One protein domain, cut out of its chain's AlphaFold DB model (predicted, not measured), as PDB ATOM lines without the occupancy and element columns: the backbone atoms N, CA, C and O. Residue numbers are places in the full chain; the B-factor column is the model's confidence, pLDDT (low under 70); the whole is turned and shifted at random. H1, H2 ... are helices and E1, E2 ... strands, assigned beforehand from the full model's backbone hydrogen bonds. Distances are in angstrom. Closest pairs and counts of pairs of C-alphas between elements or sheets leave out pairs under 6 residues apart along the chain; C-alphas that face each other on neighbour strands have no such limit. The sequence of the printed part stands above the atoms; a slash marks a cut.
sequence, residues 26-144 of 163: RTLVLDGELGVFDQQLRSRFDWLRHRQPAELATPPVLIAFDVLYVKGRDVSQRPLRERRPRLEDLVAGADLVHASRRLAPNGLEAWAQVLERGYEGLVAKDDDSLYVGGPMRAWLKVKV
ATOM      1  N   ARG A  26     -46.106  34.264   7.983       85.31
ATOM      2  CA  ARG A  26     -45.840  35.683   8.278       85.31
ATOM      3  C   ARG A  26     -44.739  35.895   9.313       85.31
ATOM      4  O   ARG A  26     -44.055  36.908   9.273       85.31
ATOM      5  N   THR A  27     -44.608  34.974  10.263       92.19
ATOM      6  CA  THR A  27     -43.627  35.041  11.350       92.19
ATOM      7  C   THR A  27     -42.987  33.676  11.539       92.19
ATOM      8  O   THR A  27     -43.683  32.656  11.597       92.19
ATOM      9  N   LEU A  28     -41.658  33.671  11.596       93.44
ATOM     10  CA  LEU A  28     -40.844  32.467  11.615       93.44
ATOM     11  C   LEU A  28     -39.501  32.753  12.292       93.44
ATOM     12  O   LEU A  28     -38.874  33.769  12.000       93.44
ATOM     13  N   VAL A  29     -39.053  31.838  13.150       95.75
ATOM     14  CA  VAL A  29     -37.668  31.766  13.629       95.75
ATOM     15  C   VAL A  29     -37.172  30.351  13.372       95.75
ATOM     16  O   VAL A  29     -37.731  29.390  13.903       95.75
ATOM     17  N   LEU A  30     -36.141  30.242  12.539       95.81
ATOM     18  CA  LEU A  30     -35.442  28.997  12.239       95.81
ATOM     19  C   LEU A  30     -34.065  29.025  12.885       95.81
ATOM     20  O   LEU A  30     -33.440  30.085  12.938       95.81
ATOM     21  N   ASP A  31     -33.592  27.856  13.301       96.12
ATOM     22  CA  ASP A  31     -32.182  27.642  13.606       96.12
ATOM     23  C   ASP A  31     -31.570  26.722  12.545       96.12
ATOM     24  O   ASP A  31     -32.201  25.763  12.082       96.12
ATOM     25  N   GLY A  32     -30.368  27.057  12.094       94.62
ATOM     26  CA  GLY A  32     -29.800  26.502  10.877       94.62
ATOM     27  C   GLY A  32     -28.375  26.945  10.601       94.62
ATOM     28  O   GLY A  32     -27.828  27.834  11.248       94.62
ATOM     29  N   GLU A  33     -27.790  26.332   9.582       91.88
ATOM     30  CA  GLU A  33     -26.471  26.687   9.073       91.88
ATOM     31  C   GLU A  33     -26.608  27.301   7.679       91.88
ATOM     32  O   GLU A  33     -27.271  26.742   6.803       91.88
ATOM     33  N   LEU A  34     -25.981  28.458   7.462       89.94
ATOM     34  CA  LEU A  34     -25.827  28.993   6.115       89.94
ATOM     35  C   LEU A  34     -24.731  28.194   5.407       89.94
ATOM     36  O   LEU A  34     -23.609  28.109   5.902       89.94
ATOM     37  N   GLY A  35     -25.057  27.628   4.250       87.50
ATOM     38  CA  GLY A  35     -24.157  26.793   3.468       87.50
ATOM     39  C   GLY A  35     -24.045  27.257   2.021       87.50
ATOM     40  O   GLY A  35     -24.984  27.792   1.435       87.50
ATOM     41  N   VAL A  36     -22.879  27.014   1.437       86.12
ATOM     42  CA  VAL A  36     -22.651  27.010  -0.012       86.12
ATOM     43  C   VAL A  36     -22.033  25.673  -0.365       86.12
ATOM     44  O   VAL A  36     -21.212  25.154   0.396       86.12
ATOM     45  N   PHE A  37     -22.446  25.105  -1.490       82.69
ATOM     46  CA  PHE A  37     -22.104  23.734  -1.836       82.69
ATOM     47  C   PHE A  37     -21.307  23.663  -3.137       82.69
ATOM     48  O   PHE A  37     -21.518  24.449  -4.066       82.69
ATOM     49  N   ASP A  38     -20.373  22.713  -3.183       79.50
ATOM     50  CA  ASP A  38     -19.700  22.319  -4.422       79.50
ATOM     51  C   ASP A  38     -20.585  21.385  -5.268       79.50
ATOM     52  O   ASP A  38     -21.686  21.001  -4.870       79.50
ATOM     53  N   GLN A  39     -20.105  21.001  -6.454       81.19
ATOM     54  CA  GLN A  39     -20.839  20.108  -7.363       81.19
ATOM     55  C   GLN A  39     -21.087  18.704  -6.784       81.19
ATOM     56  O   GLN A  39     -21.939  17.979  -7.287       81.19
ATOM     57  N   GLN A  40     -20.372  18.312  -5.723       77.44
ATOM     58  CA  GLN A  40     -20.600  17.062  -4.994       77.44
ATOM     59  C   GLN A  40     -21.520  17.262  -3.777       77.44
ATOM     60  O   GLN A  40     -21.640  16.364  -2.944       77.44
ATOM     61  N   LEU A  41     -22.167  18.427  -3.662       76.81
ATOM     62  CA  LEU A  41     -23.040  18.817  -2.556       76.81
ATOM     63  C   LEU A  41     -22.356  18.744  -1.184       76.81
ATOM     64  O   LEU A  41     -22.997  18.473  -0.165       76.81
ATOM     65  N   ARG A  42     -21.050  19.031  -1.136       78.00
ATOM     66  CA  ARG A  42     -20.310  19.190   0.121       78.00
ATOM     67  C   ARG A  42     -20.286  20.657   0.527       78.00
ATOM     68  O   ARG A  42     -20.009  21.524  -0.299       78.00
ATOM     69  N   SER A  43     -20.566  20.923   1.804       81.44
ATOM     70  CA  SER A  43     -20.552  22.285   2.346       81.44
ATOM     71  C   SER A  43     -19.136  22.868   2.307       81.44
ATOM     72  O   SER A  43     -18.164  22.219   2.708       81.44
ATOM     73  N   ARG A  44     -19.018  24.103   1.821       78.56
ATOM     74  CA  ARG A  44     -17.777  24.877   1.708       78.56
ATOM     75  C   ARG A  44     -17.904  26.180   2.485       78.56
ATOM     76  O   ARG A  44     -17.917  27.262   1.910       78.56
ATOM     77  N   PHE A  45     -17.992  26.076   3.808       76.25
ATOM     78  CA  PHE A  45     -18.208  27.226   4.693       76.25
ATOM     79  C   PHE A  45     -17.223  28.389   4.452       76.25
ATOM     80  O   PHE A  45     -17.613  29.555   4.483       76.25
ATOM     81  N   ASP A  46     -15.958  28.097   4.132       74.38
ATOM     82  CA  ASP A  46     -14.944  29.120   3.836       74.38
ATOM     83  C   ASP A  46     -15.296  30.028   2.653       74.38
ATOM     84  O   ASP A  46     -14.910  31.202   2.634       74.38
ATOM     85  N   TRP A  47     -16.072  29.526   1.693       78.50
ATOM     86  CA  TRP A  47     -16.502  30.277   0.513       78.50
ATOM     87  C   TRP A  47     -17.571  31.331   0.837       78.50
ATOM     88  O   TRP A  47     -17.822  32.215   0.023       78.50
ATOM     89  N   LEU A  48     -18.169  31.300   2.035       76.06
ATOM     90  CA  LEU A  48     -18.998  32.407   2.528       76.06
ATOM     91  C   LEU A  48     -18.156  33.628   2.924       76.06
ATOM     92  O   LEU A  48     -18.662  34.749   2.920       76.06
ATOM     93  N   ARG A  49     -16.882  33.427   3.289       72.62
ATOM     94  CA  ARG A  49     -15.993  34.483   3.814       72.62
ATOM     95  C   ARG A  49     -15.104  35.106   2.746       72.62
ATOM     96  O   ARG A  49     -14.744  36.277   2.853       72.62
ATOM     97  N   HIS A  50     -14.726  34.328   1.739       66.50
ATOM     98  CA  HIS A  50     -13.814  34.744   0.678       66.50
ATOM     99  C   HIS A  50     -14.549  34.704  -0.666       66.50
ATOM    100  O   HIS A  50     -15.270  33.749  -0.933       66.50
ATOM    101  N   ARG A  51     -14.415  35.775  -1.471       53.97
ATOM    102  CA  ARG A  51     -15.116  35.976  -2.759       53.97
ATOM    103  C   ARG A  51     -15.196  34.683  -3.579       53.97
ATOM    104  O   ARG A  51     -14.206  33.970  -3.709       53.97
ATOM    105  N   GLN A  52     -16.379  34.447  -4.142       63.75
ATOM    106  CA  GLN A  52     -16.764  33.209  -4.813       63.75
ATOM    107  C   GLN A  52     -15.753  32.803  -5.903       63.75
ATOM    108  O   GLN A  52     -15.499  33.613  -6.800       63.75
ATOM    109  N   PRO A  53     -15.193  31.578  -5.878       60.81
ATOM    110  CA  PRO A  53     -14.624  30.999  -7.089       60.81
ATOM    111  C   PRO A  53     -15.728  30.900  -8.157       60.81
ATOM    112  O   PRO A  53     -16.911  30.826  -7.822       60.81
ATOM    113  N   ALA A  54     -15.365  30.879  -9.442       58.81
ATOM    114  CA  ALA A  54     -16.307  30.824 -10.572       58.81
ATOM    115  C   ALA A  54     -17.186  29.543 -10.626       58.81
ATOM    116  O   ALA A  54     -17.932  29.351 -11.579       58.81
ATOM    117  N   GLU A  55     -17.105  28.676  -9.612       59.69
ATOM    118  CA  GLU A  55     -17.559  27.280  -9.606       59.69
ATOM    119  C   GLU A  55     -18.546  26.951  -8.469       59.69
ATOM    120  O   GLU A  55     -18.633  25.804  -8.026       59.69
ATOM    121  N   LEU A  56     -19.300  27.924  -7.948       65.12
ATOM    122  CA  LEU A  56     -20.374  27.579  -7.011       65.12
ATOM    123  C   LEU A  56     -21.437  26.717  -7.700       65.12
ATOM    124  O   LEU A  56     -21.974  27.103  -8.736       65.12
ATOM    125  N   ALA A  57     -21.788  25.586  -7.083       72.44
ATOM    126  CA  ALA A  57     -22.917  24.780  -7.540       72.44
ATOM    127  C   ALA A  57     -24.257  25.330  -7.030       72.44
ATOM    128  O   ALA A  57     -25.294  25.094  -7.646       72.44
ATOM    129  N   THR A  58     -24.244  26.073  -5.918       76.25
ATOM    130  CA  THR A  58     -25.445  26.663  -5.317       76.25
ATOM    131  C   THR A  58     -25.228  28.132  -4.944       76.25
ATOM    132  O   THR A  58     -24.116  28.514  -4.564       76.25
ATOM    133  N   PRO A  59     -26.284  28.970  -4.943       82.75
ATOM    134  CA  PRO A  59     -26.265  30.189  -4.137       82.75
ATOM    135  C   PRO A  59     -26.088  29.840  -2.641       82.75
ATOM    136  O   PRO A  59     -26.224  28.670  -2.262       82.75
ATOM    137  N   PRO A  60     -25.807  30.821  -1.763       84.62
ATOM    138  CA  PRO A  60     -25.943  30.621  -0.324       84.62
ATOM    139  C   PRO A  60     -27.367  30.170   0.023       84.62
ATOM    140  O   PRO A  60     -28.335  30.832  -0.355       84.62
ATOM    141  N   VAL A  61     -27.487  29.056   0.740       88.50
ATOM    142  CA  VAL A  61     -28.763  28.471   1.177       88.50
ATOM    143  C   VAL A  61     -28.753  28.246   2.684       88.50
ATOM    144  O   VAL A  61     -27.713  27.954   3.275       88.50
ATOM    145  N   LEU A  62     -29.914  28.373   3.322       92.12
ATOM    146  CA  LEU A  62     -30.092  28.041   4.732       92.12
ATOM    147  C   LEU A  62     -30.452  26.560   4.863       92.12
ATOM    148  O   LEU A  62     -31.514  26.133   4.414       92.12
ATOM    149  N   ILE A  63     -29.601  25.794   5.537       93.88
ATOM    150  CA  ILE A  63     -29.903  24.430   5.964       93.88
ATOM    151  C   ILE A  63     -30.429  24.491   7.398       93.88
ATOM    152  O   ILE A  63     -29.672  24.446   8.368       93.88
ATOM    153  N   ALA A  64     -31.741  24.642   7.532       96.50
ATOM    154  CA  ALA A  64     -32.418  24.725   8.816       96.50
ATOM    155  C   ALA A  64     -32.498  23.346   9.475       96.50
ATOM    156  O   ALA A  64     -32.851  22.353   8.840       96.50
ATOM    157  N   PHE A  65     -32.200  23.264  10.767       96.81
ATOM    158  CA  PHE A  65     -32.286  22.021  11.532       96.81
ATOM    159  C   PHE A  65     -33.298  22.078  12.679       96.81
ATOM    160  O   PHE A  65     -33.587  21.021  13.246       96.81
ATOM    161  N   ASP A  66     -33.842  23.256  13.004       97.56
ATOM    162  CA  ASP A  66     -34.928  23.433  13.974       97.56
ATOM    163  C   ASP A  66     -35.836  24.631  13.625       97.56
ATOM    164  O   ASP A  66     -35.459  25.522  12.861       97.56
ATOM    165  N   VAL A  67     -37.037  24.656  14.206       97.56
ATOM    166  CA  VAL A  67     -37.980  25.782  14.161       97.56
ATOM    167  C   VAL A  67     -38.369  26.156  15.584       97.56
ATOM    168  O   VAL A  67     -38.823  25.317  16.358       97.56
ATOM    169  N   LEU A  68     -38.191  27.428  15.933       97.50
ATOM    170  CA  LEU A  68     -38.365  27.925  17.302       97.50
ATOM    171  C   LEU A  68     -39.635  28.753  17.453       97.50
ATOM    172  O   LEU A  68     -40.233  28.791  18.522       97.50
ATOM    173  N   TYR A  69     -40.076  29.391  16.372       97.25
ATOM    174  CA  TYR A  69     -41.270  30.223  16.363       97.25
ATOM    175  C   TYR A  69     -41.954  30.123  15.007       97.25
ATOM    176  O   TYR A  69     -41.288  30.206  13.979       97.25
ATOM    177  N   VAL A  70     -43.276  29.969  14.979       95.31
ATOM    178  CA  VAL A  70     -44.045  29.863  13.734       95.31
ATOM    179  C   VAL A  70     -45.475  30.357  13.933       95.31
ATOM    180  O   VAL A  70     -46.116  30.038  14.932       95.31
ATOM    181  N   LYS A  71     -46.004  31.120  12.963       92.38
ATOM    182  CA  LYS A  71     -47.415  31.573  12.943       92.38
ATOM    183  C   LYS A  71     -47.840  32.246  14.261       92.38
ATOM    184  O   LYS A  71     -48.924  31.996  14.783       92.38
ATOM    185  N   GLY A  72     -46.969  33.093  14.803       94.62
ATOM    186  CA  GLY A  72     -47.240  33.848  16.027       94.62
ATOM    187  C   GLY A  72     -47.054  33.060  17.328       94.62
ATOM    188  O   GLY A  72     -47.463  33.545  18.380       94.62
ATOM    189  N   ARG A  73     -46.488  31.847  17.284       95.88
ATOM    190  CA  ARG A  73     -46.321  30.985  18.461       95.88
ATOM    191  C   ARG A  73     -44.875  30.558  18.639       95.88
ATOM    192  O   ARG A  73     -44.260  30.067  17.695       95.88
ATOM    193  N   ASP A  74     -44.385  30.683  19.867       97.25
ATOM    194  CA  ASP A  74     -43.157  30.030  20.309       97.25
ATOM    195  C   ASP A  74     -43.413  28.522  20.434       97.25
ATOM    196  O   ASP A  74     -44.379  28.084  21.064       97.25
ATOM    197  N   VAL A  75     -42.571  27.732  19.775       97.62
ATOM    198  CA  VAL A  75     -42.601  26.268  19.803       97.62
ATOM    199  C   VAL A  75     -41.314  25.674  20.376       97.62
ATOM    200  O   VAL A  75     -41.205  24.453  20.441       97.62
ATOM    201  N   SER A  76     -40.367  26.496  20.841       96.88
ATOM    202  CA  SER A  76     -39.093  26.067  21.441       96.88
ATOM    203  C   SER A  76     -39.284  25.124  22.637       96.88
ATOM    204  O   SER A  76     -38.498  24.199  22.833       96.88
ATOM    205  N   GLN A  77     -40.381  25.300  23.382       97.25
ATOM    206  CA  GLN A  77     -40.767  24.476  24.535       97.25
ATOM    207  C   GLN A  77     -41.564  23.213  24.160       97.25
ATOM    208  O   GLN A  77     -42.077  22.516  25.033       97.25
ATOM    209  N   ARG A  78     -41.707  22.899  22.868       98.19
ATOM    210  CA  ARG A  78     -42.256  21.616  22.394       98.19
ATOM    211  C   ARG A  78     -41.109  20.639  22.147       98.19
ATOM    212  O   ARG A  78     -40.060  21.109  21.736       98.19
ATOM    213  N   PRO A  79     -41.286  19.318  22.312       98.31
ATOM    214  CA  PRO A  79     -40.269  18.317  21.967       98.31
ATOM    215  C   PRO A  79     -39.766  18.410  20.516       98.31
ATOM    216  O   PRO A  79     -40.509  18.819  19.620       98.31
ATOM    217  N   LEU A  80     -38.531  17.984  20.240       98.25
ATOM    218  CA  LEU A  80     -37.966  18.005  18.884       98.25
ATOM    219  C   LEU A  80     -38.797  17.176  17.889       98.25
ATOM    220  O   LEU A  80     -39.032  17.644  16.776       98.25
ATOM    221  N   ARG A  81     -39.332  16.019  18.302       98.06
ATOM    222  CA  ARG A  81     -40.266  15.184  17.516       98.06
ATOM    223  C   ARG A  81     -41.491  15.948  17.017       98.06
ATOM    224  O   ARG A  81     -42.108  15.576  16.028       98.06
ATOM    225  N   GLU A  82     -41.837  17.035  17.696       98.31
ATOM    226  CA  GLU A  82     -42.933  17.920  17.342       98.31
ATOM    227  C   GLU A  82     -42.478  19.123  16.503       98.31
ATOM    228  O   GLU A  82     -43.200  19.553  15.600       98.31
ATOM    229  N   ARG A  83     -41.313  19.709  16.796       98.25
ATOM    230  CA  ARG A  83     -40.793  20.865  16.041       98.25
ATOM    231  C   ARG A  83     -40.318  20.452  14.652       98.25
ATOM    232  O   ARG A  83     -40.567  21.142  13.668       98.25
ATOM    233  N   ARG A  84     -39.672  19.294  14.555       97.75
ATOM    234  CA  ARG A  84     -38.951  18.882  13.359       97.75
ATOM    235  C   ARG A  84     -39.847  18.594  12.139       97.75
ATOM    236  O   ARG A  84     -39.514  19.119  11.080       97.75
ATOM    237  N   PRO A  85     -40.988  17.884  12.251       97.56
ATOM    238  CA  PRO A  85     -41.926  17.751  11.132       97.56
ATOM    239  C   PRO A  85     -42.489  19.101  10.672       97.56
ATOM    240  O   PRO A  85     -42.582  19.363   9.481       97.56
ATOM    241  N   ARG A  86     -42.772  20.019  11.611       96.31
ATOM    242  CA  ARG A  86     -43.254  21.368  11.271       96.31
ATOM    243  C   ARG A  86     -42.237  22.133  10.433       96.31
ATOM    244  O   ARG A  86     -42.628  22.810   9.493       96.31
ATOM    245  N   LEU A  87     -40.950  22.041  10.770       96.75
ATOM    246  CA  LEU A  87     -39.884  22.607   9.945       96.75
ATOM    247  C   LEU A  87     -39.910  22.013   8.532       96.75
ATOM    248  O   LEU A  87     -39.880  22.770   7.567       96.75
ATOM    249  N   GLU A  88     -39.955  20.684   8.422       96.62
ATOM    250  CA  GLU A  88     -39.939  19.966   7.142       96.62
ATOM    251  C   GLU A  88     -41.111  20.389   6.246       96.62
ATOM    252  O   GLU A  88     -40.887  20.735   5.087       96.62
ATOM    253  N   ASP A  89     -42.319  20.487   6.805       94.88
ATOM    254  CA  ASP A  89     -43.511  20.954   6.091       94.88
ATOM    255  C   ASP A  89     -43.397  22.419   5.641       94.88
ATOM    256  O   ASP A  89     -43.818  22.778   4.544       94.88
ATOM    257  N   LEU A  90     -42.836  23.292   6.487       93.31
ATOM    258  CA  LEU A  90     -42.731  24.728   6.202       93.31
ATOM    259  C   LEU A  90     -41.803  25.036   5.032       93.31
ATOM    260  O   LEU A  90     -42.047  25.996   4.305       93.31
ATOM    261  N   VAL A  91     -40.722  24.269   4.901       93.06
ATOM    262  CA  VAL A  91     -39.673  24.500   3.899       93.06
ATOM    263  C   VAL A  91     -39.803  23.564   2.697       93.06
ATOM    264  O   VAL A  91     -38.986  23.622   1.778       93.06
ATOM    265  N   ALA A  92     -40.828  22.708   2.677       91.50
ATOM    266  CA  ALA A  92     -41.131  21.855   1.541       91.50
ATOM    267  C   ALA A  92     -41.379  22.712   0.288       91.50
ATOM    268  O   ALA A  92     -42.270  23.558   0.256       91.50
ATOM    269  N   GLY A  93     -40.563  22.502  -0.748       85.31
ATOM    270  CA  GLY A  93     -40.644  23.262  -1.999       85.31
ATOM    271  C   GLY A  93     -40.056  24.676  -1.941       85.31
ATOM    272  O   GLY A  93     -40.215  25.422  -2.902       85.31
ATOM    273  N   ALA A  94     -39.379  25.058  -0.854       88.88
ATOM    274  CA  ALA A  94     -38.648  26.319  -0.797       88.88
ATOM    275  C   ALA A  94     -37.310  26.230  -1.554       88.88
ATOM    276  O   ALA A  94     -36.601  25.227  -1.477       88.88
ATOM    277  N   ASP A  95     -36.940  27.315  -2.242       85.69
ATOM    278  CA  ASP A  95     -35.739  27.356  -3.089       85.69
ATOM    279  C   ASP A  95     -34.431  27.495  -2.299       85.69
ATOM    280  O   ASP A  95     -33.420  26.902  -2.656       85.69
ATOM    281  N   LEU A  96     -34.418  28.350  -1.269       89.25
ATOM    282  CA  LEU A  96     -33.192  28.753  -0.558       89.25
ATOM    283  C   LEU A  96     -33.138  28.285   0.896       89.25
ATOM    284  O   LEU A  96     -32.168  28.572   1.598       89.25
ATOM    285  N   VAL A  97     -34.189  27.619   1.363       91.62
ATOM    286  CA  VAL A  97     -34.273  27.095   2.722       91.62
ATOM    287  C   VAL A  97     -34.594  25.619   2.620       91.62
ATOM    288  O   VAL A  97     -35.621  25.242   2.067       91.62
ATOM    289  N   HIS A  98     -33.724  24.786   3.170       92.75
ATOM    290  CA  HIS A  98     -33.907  23.345   3.182       92.75
ATOM    291  C   HIS A  98     -33.811  22.832   4.609       92.75
ATOM    292  O   HIS A  98     -33.020  23.329   5.409       92.75
ATOM    293  N   ALA A  99     -34.590  21.804   4.926       95.62
ATOM    294  CA  ALA A  99     -34.404  21.087   6.172       95.62
ATOM    295  C   ALA A  99     -33.114  20.250   6.089       95.62
ATOM    296  O   ALA A  99     -32.844  19.603   5.076       95.62
ATOM    297  N   SER A 100     -32.322  20.227   7.162       95.06
ATOM    298  CA  SER A 100     -31.148  19.355   7.271       95.06
ATOM    299  C   SER A 100     -31.544  17.895   7.055       95.06
ATOM    300  O   SER A 100     -32.623  17.476   7.453       95.06
ATOM    301  N   ARG A 101     -30.708  17.079   6.420       93.25
ATOM    302  CA  ARG A 101     -31.073  15.684   6.138       93.25
ATOM    303  C   ARG A 101     -31.227  14.873   7.434       93.25
ATOM    304  O   ARG A 101     -30.335  14.900   8.279       93.25
ATOM    305  N   ARG A 102     -32.312  14.099   7.557       95.12
ATOM    306  CA  ARG A 102     -32.398  13.009   8.541       95.12
ATOM    307  C   ARG A 102     -31.607  11.807   8.036       95.12
ATOM    308  O   ARG A 102     -31.729  11.432   6.871       95.12
ATOM    309  N   LEU A 103     -30.794  11.235   8.913       96.12
ATOM    310  CA  LEU A 103     -30.117   9.962   8.673       96.12
ATOM    311  C   LEU A 103     -30.988   8.817   9.207       96.12
ATOM    312  O   LEU A 103     -32.113   9.049   9.657       96.12
ATOM    313  N   ALA A 104     -30.478   7.586   9.148       96.25
ATOM    314  CA  ALA A 104     -31.153   6.446   9.756       96.25
ATOM    315  C   ALA A 104     -31.475   6.704  11.245       96.25
ATOM    316  O   ALA A 104     -30.701   7.371  11.935       96.25
ATOM    317  N   PRO A 105     -32.596   6.173  11.762       93.75
ATOM    318  CA  PRO A 105     -32.940   6.302  13.177       93.75
ATOM    319  C   PRO A 105     -31.962   5.537  14.080       93.75
ATOM    320  O   PRO A 105     -31.710   5.946  15.211       93.75
ATOM    321  N   ASN A 106     -31.376   4.441  13.587       96.69
ATOM    322  CA  ASN A 106     -30.305   3.747  14.282       96.69
ATOM    323  C   ASN A 106     -28.989   4.530  14.144       96.69
ATOM    324  O   ASN A 106     -28.538   4.823  13.037       96.69
ATOM    325  N   GLY A 107     -28.338   4.830  15.272       94.94
ATOM    326  CA  GLY A 107     -27.123   5.648  15.289       94.94
ATOM    327  C   GLY A 107     -25.932   5.048  14.530       94.94
ATOM    328  O   GLY A 107     -25.166   5.794  13.926       94.94
ATOM    329  N   LEU A 108     -25.780   3.718  14.512       96.81
ATOM    330  CA  LEU A 108     -24.690   3.051  13.787       96.81
ATOM    331  C   LEU A 108     -24.939   3.062  12.277       96.81
ATOM    332  O   LEU A 108     -24.020   3.318  11.503       96.81
ATOM    333  N   GLU A 109     -26.185   2.856  11.854       98.06
ATOM    334  CA  GLU A 109     -26.572   2.991  10.445       98.06
ATOM    335  C   GLU A 109     -26.428   4.441   9.967       98.06
ATOM    336  O   GLU A 109     -25.927   4.696   8.872       98.06
ATOM    337  N   ALA A 110     -26.810   5.412  10.803       97.56
ATOM    338  CA  ALA A 110     -26.608   6.827  10.514       97.56
ATOM    339  C   ALA A 110     -25.120   7.149  10.355       97.56
ATOM    340  O   ALA A 110     -24.732   7.874   9.439       97.56
ATOM    341  N   TRP A 111     -24.280   6.577  11.215       97.38
ATOM    342  CA  TRP A 111     -22.836   6.720  11.120       97.38
ATOM    343  C   TRP A 111     -22.264   6.103   9.838       97.38
ATOM    344  O   TRP A 111     -21.443   6.732   9.173       97.38
ATOM    345  N   ALA A 112     -22.741   4.925   9.429       97.12
ATOM    346  CA  ALA A 112     -22.352   4.328   8.153       97.12
ATOM    347  C   ALA A 112     -22.679   5.259   6.968       97.12
ATOM    348  O   ALA A 112     -21.831   5.463   6.101       97.12
ATOM    349  N   GLN A 113     -23.848   5.913   6.982       95.69
ATOM    350  CA  GLN A 113     -24.214   6.905   5.963       95.69
ATOM    351  C   GLN A 113     -23.313   8.148   5.982       95.69
ATOM    352  O   GLN A 113     -23.029   8.703   4.921       95.69
ATOM    353  N   VAL A 114     -22.867   8.607   7.160       93.88
ATOM    354  CA  VAL A 114     -21.897   9.716   7.276       93.88
ATOM    355  C   VAL A 114     -20.600   9.363   6.551       93.88
ATOM    356  O   VAL A 114     -20.106  10.178   5.769       93.88
ATOM    357  N   LEU A 115     -20.073   8.159   6.788       93.69
ATOM    358  CA  LEU A 115     -18.826   7.693   6.181       93.69
ATOM    359  C   LEU A 115     -18.969   7.496   4.668       93.69
ATOM    360  O   LEU A 115     -18.153   8.015   3.911       93.69
ATOM    361  N   GLU A 116     -20.029   6.815   4.228       92.81
ATOM    362  CA  GLU A 116     -20.316   6.563   2.809       92.81
ATOM    363  C   GLU A 116     -20.430   7.867   2.005       92.81
ATOM    364  O   GLU A 116     -19.936   7.970   0.884       92.81
ATOM    365  N   ARG A 117     -21.062   8.891   2.590       87.19
ATOM    366  CA  ARG A 117     -21.326  10.176   1.924       87.19
ATOM    367  C   ARG A 117     -20.212  11.205   2.118       87.19
ATOM    368  O   ARG A 117     -20.317  12.310   1.586       87.19
ATOM    369  N   GLY A 118     -19.166  10.877   2.879       87.06
ATOM    370  CA  GLY A 118     -18.051  11.784   3.156       87.06
ATOM    371  C   GLY A 118     -18.456  13.050   3.920       87.06
ATOM    372  O   GLY A 118     -17.915  14.128   3.659       87.06
ATOM    373  N   TYR A 119     -19.430  12.949   4.828       88.12
ATOM    374  CA  TYR A 119     -19.854  14.063   5.682       88.12
ATOM    375  C   TYR A 119     -18.839  14.342   6.807       88.12
ATOM    376  O   TYR A 119     -18.069  13.469   7.196       88.12
ATOM    377  N   GLU A 120     -18.864  15.560   7.374       88.62
ATOM    378  CA  GLU A 120     -18.081  15.915   8.580       88.62
ATOM    379  C   GLU A 120     -18.357  14.972   9.753       88.62
ATOM    380  O   GLU A 120     -17.490  14.684  10.581       88.62
ATOM    381  N   GLY A 121     -19.613  14.564   9.858       93.50
ATOM    382  CA  GLY A 121     -20.173  13.969  11.045       93.50
ATOM    383  C   GLY A 121     -21.688  14.086  11.036       93.50
ATOM    384  O   GLY A 121     -22.308  14.354  10.005       93.50
ATOM    385  N   LEU A 122     -22.268  13.929  12.218       95.44
ATOM    386  CA  LEU A 122     -23.686  14.123  12.478       95.44
ATOM    387  C   LEU A 122     -23.891  14.863  13.801       95.44
ATOM    388  O   LEU A 122     -22.981  14.980  14.626       95.44
ATOM    389  N   VAL A 123     -25.110  15.345  14.011       96.25
ATOM    390  CA  VAL A 123     -25.583  15.777  15.326       96.25
ATOM    391  C   VAL A 123     -26.713  14.837  15.714       96.25
ATOM    392  O   VAL A 123     -27.781  14.879  15.105       96.25
ATOM    393  N   ALA A 124     -26.468  13.975  16.696       96.75
ATOM    394  CA  ALA A 124     -27.507  13.152  17.296       96.75
ATOM    395  C   ALA A 124     -28.332  14.040  18.224       96.75
ATOM    396  O   ALA A 124     -27.764  14.769  19.036       96.75
ATOM    397  N   LYS A 125     -29.653  14.009  18.085       96.88
ATOM    398  CA  LYS A 125     -30.563  14.828  18.884       96.88
ATOM    399  C   LYS A 125     -31.599  13.930  19.536       96.88
ATOM    400  O   LYS A 125     -32.159  13.069  18.868       96.88
ATOM    401  N   ASP A 126     -31.840  14.148  20.819       96.94
ATOM    402  CA  ASP A 126     -32.951  13.537  21.535       96.94
ATOM    403  C   ASP A 126     -34.273  14.129  21.021       96.94
ATOM    404  O   ASP A 126     -34.487  15.346  21.059       96.94
ATOM    405  N   ASP A 127     -35.150  13.264  20.523       97.00
ATOM    406  CA  ASP A 127     -36.454  13.628  19.974       97.00
ATOM    407  C   ASP A 127     -37.386  14.237  21.035       97.00
ATOM    408  O   ASP A 127     -38.281  15.023  20.706       97.00
ATOM    409  N   ASP A 128     -37.127  13.972  22.313       97.88
ATOM    410  CA  ASP A 128     -37.918  14.483  23.428       97.88
ATOM    411  C   ASP A 128     -37.369  15.810  23.968       97.88
ATOM    412  O   ASP A 128     -37.995  16.464  24.805       97.88
ATOM    413  N   SER A 129     -36.227  16.263  23.437       97.25
ATOM    414  CA  SER A 129     -35.568  17.484  23.888       97.25
ATOM    415  C   SER A 129     -36.343  18.751  23.545       97.25
ATOM    416  O   SER A 129     -36.814  18.961  22.420       97.25
ATOM    417  N   LEU A 130     -36.414  19.653  24.521       97.44
ATOM    418  CA  LEU A 130     -36.783  21.047  24.294       97.44
ATOM    419  C   LEU A 130     -35.602  21.803  23.682       97.44
ATOM    420  O   LEU A 130     -34.449  21.387  23.810       97.44
ATOM    421  N   TYR A 131     -35.880  22.929  23.034       96.81
ATOM    422  CA  TYR A 131     -34.816  23.808  22.575       96.81
ATOM    423  C   TYR A 131     -34.321  24.677  23.737       96.81
ATOM    424  O   TYR A 131     -35.080  25.454  24.319       96.81
ATOM    425  N   VAL A 132     -33.036  24.550  24.063       93.31
ATOM    426  CA  VAL A 132     -32.364  25.311  25.123       93.31
ATOM    427  C   VAL A 132     -31.155  26.012  24.516       93.31
ATOM    428  O   VAL A 132     -30.350  25.389  23.833       93.31
ATOM    429  N   GLY A 133     -31.022  27.317  24.747       89.19
ATOM    430  CA  GLY A 133     -29.846  28.056  24.296       89.19
ATOM    431  C   GLY A 133     -28.584  27.609  25.041       89.19
ATOM    432  O   GLY A 133     -28.596  27.489  26.264       89.19
ATOM    433  N   GLY A 134     -27.486  27.412  24.310       89.38
ATOM    434  CA  GLY A 134     -26.190  27.026  24.872       89.38
ATOM    435  C   GLY A 134     -25.914  25.515  24.847       89.38
ATOM    436  O   GLY A 134     -26.639  24.753  24.206       89.38
ATOM    437  N   PRO A 135     -24.822  25.064  25.492       89.06
ATOM    438  CA  PRO A 135     -24.431  23.657  25.493       89.06
ATOM    439  C   PRO A 135     -25.488  22.763  26.148       89.06
ATOM    440  O   PRO A 135     -25.945  23.035  27.256       89.06
ATOM    441  N   MET A 136     -25.825  21.651  25.496       92.12
ATOM    442  CA  MET A 136     -26.771  20.667  26.022       92.12
ATOM    443  C   MET A 136     -26.305  19.240  25.734       92.12
ATOM    444  O   MET A 136     -25.650  18.981  24.732       92.12
ATOM    445  N   ARG A 137     -26.687  18.293  26.599       93.25
ATOM    446  CA  ARG A 137     -26.388  16.861  26.402       93.25
ATOM    447  C   ARG A 137     -27.362  16.159  25.461       93.25
ATOM    448  O   ARG A 137     -27.042  15.098  24.945       93.25
ATOM    449  N   ALA A 138     -28.534  16.750  25.248       95.94
ATOM    450  CA  ALA A 138     -29.538  16.206  24.347       95.94
ATOM    451  C   ALA A 138     -29.098  16.261  22.876       95.94
ATOM    452  O   ALA A 138     -29.665  15.554  22.050       95.94
ATOM    453  N   TRP A 139     -28.132  17.120  22.532       95.56
ATOM    454  CA  TRP A 139     -27.597  17.267  21.182       95.56
ATOM    455  C   TRP A 139     -26.101  16.956  21.202       95.56
ATOM    456  O   TRP A 139     -25.304  17.706  21.761       95.56
ATOM    457  N   LEU A 140     -25.713  15.846  20.583       95.56
ATOM    458  CA  LEU A 140     -24.344  15.346  20.573       95.56
ATOM    459  C   LEU A 140     -23.776  15.443  19.162       95.56
ATOM    460  O   LEU A 140     -24.210  14.740  18.249       95.56
ATOM    461  N   LYS A 141     -22.780  16.311  18.978       94.44
ATOM    462  CA  LYS A 141     -22.016  16.370  17.730       94.44
ATOM    463  C   LYS A 141     -20.991  15.236  17.714       94.44
ATOM    464  O   LYS A 141     -20.123  15.175  18.579       94.44
ATOM    465  N   VAL A 142     -21.070  14.377  16.703       95.06
ATOM    466  CA  VAL A 142     -20.138  13.268  16.469       95.06
ATOM    467  C   VAL A 142     -19.439  13.522  15.142       95.06
ATOM    468  O   VAL A 142     -20.105  13.696  14.124       95.06
ATOM    469  N   LYS A 143     -18.107  13.585  15.147       93.56
ATOM    470  CA  LYS A 143     -17.292  13.926  13.972       93.56
ATOM    471  C   LYS A 143     -16.438  12.757  13.522       93.56
ATOM    472  O   LYS A 143     -15.963  11.985  14.353       93.56
ATOM    473  N   VAL A 144     -16.210  12.661  12.215       92.81
ATOM    474  CA  VAL A 144     -15.264  11.693  11.651       92.81
ATOM    475  C   VAL A 144     -13.856  12.053  12.151       92.81
ATOM    476  O   VAL A 144     -13.471  13.226  12.076       92.81
TER     477      VAL A 144
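AT A GLANCE: This is residues 26 to 144 of the 163 residues of the protein "DNA_LIGASE_A3 domain-containing protein" of Candidatus Rokubacteria bacterium (UniProt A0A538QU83). Look for two lobes: the larger is a strongly twisted sheet of three strands, E1, E2 and E3, with helix H2 packed over one face, and the smaller is a two-stranded hairpin, E4 and E5, with helix H3 packed on E4. Residues 100 to 106 pass from the larger lobe to the smaller, residues 126 to 138 fold back toward H2, and short H1 with residues 49 to 60 lies at one end of the larger sheet. The 119 printed residues run E1 H1 E2 H2 E3 H3 E4 E5; the class is mixed, helices and strands, with under half of the residues in named elements. The larger sheet, in the order E1, E2, E3, is mixed, and the smaller antiparallel. The whole is compact, with a radius of gyration of the C-alphas of 15.3 A and spans of 43 by 38 by 27 A.

HOW THE PARTS SIT: Begin with E2, residues 61 to 70, the inner strand. Antiparallel to it runs E1, residues 28 to 35, at 161 degrees, where you find N 33 and O 63 within hydrogen-bond range at 2.9 A. Parallel to E2 is E3, residues 97 to 99, with N 98 and O 62 at 2.9 A. H2, residues 80 to 91, is on this sheet at a height of 7.9 A, and its closest C-alphas to E2 are Val 67 and Leu 87, 5.6 A. E2, H2 and E3 form a strand-helix-strand unit, two parallel neighbour strands with a helix between them along the chain. H1, residues 45 to 48, only grazes the sheet. Move on to the hairpin of E4, residues 121 to 125, and E5, residues 139 to 143, where N 124 and O 140 are 2.8 A apart. H3, residues 107 to 116, comes closest to E4 at the C-alphas of Val 114 and Gly 121, 5.9 A, and is apart from E5. Every O i to N i+4 pair is within range in H3, 6 of 8 in H2, and H1 is too short for such a pair.

IN THESE COORDINATES: Find C-alpha 28 at (-40.844, 32.467, 11.615); from there E1 runs 19.4 A and bends by 66 degrees at residue 31. E2 covers 19.8 A and bends by 85 degrees at residue 66. H2 spans 16.4 A from C-alpha 80 at (-37.966, 18.005, 18.884), and H3 14.2 A. E4 and E5 each span 13.0 A, and E5 ends at C-alpha 143, (-17.292, 13.926, 13.972).

THE WHOLE: The C-alphas of Ala 54 and Asp 128 are the two farthest apart, 43.5 A. The printed part has no cut. The links H1 to E2 and E4 to E5 are long. Confidence is low, under 70, at residues 50 to 56.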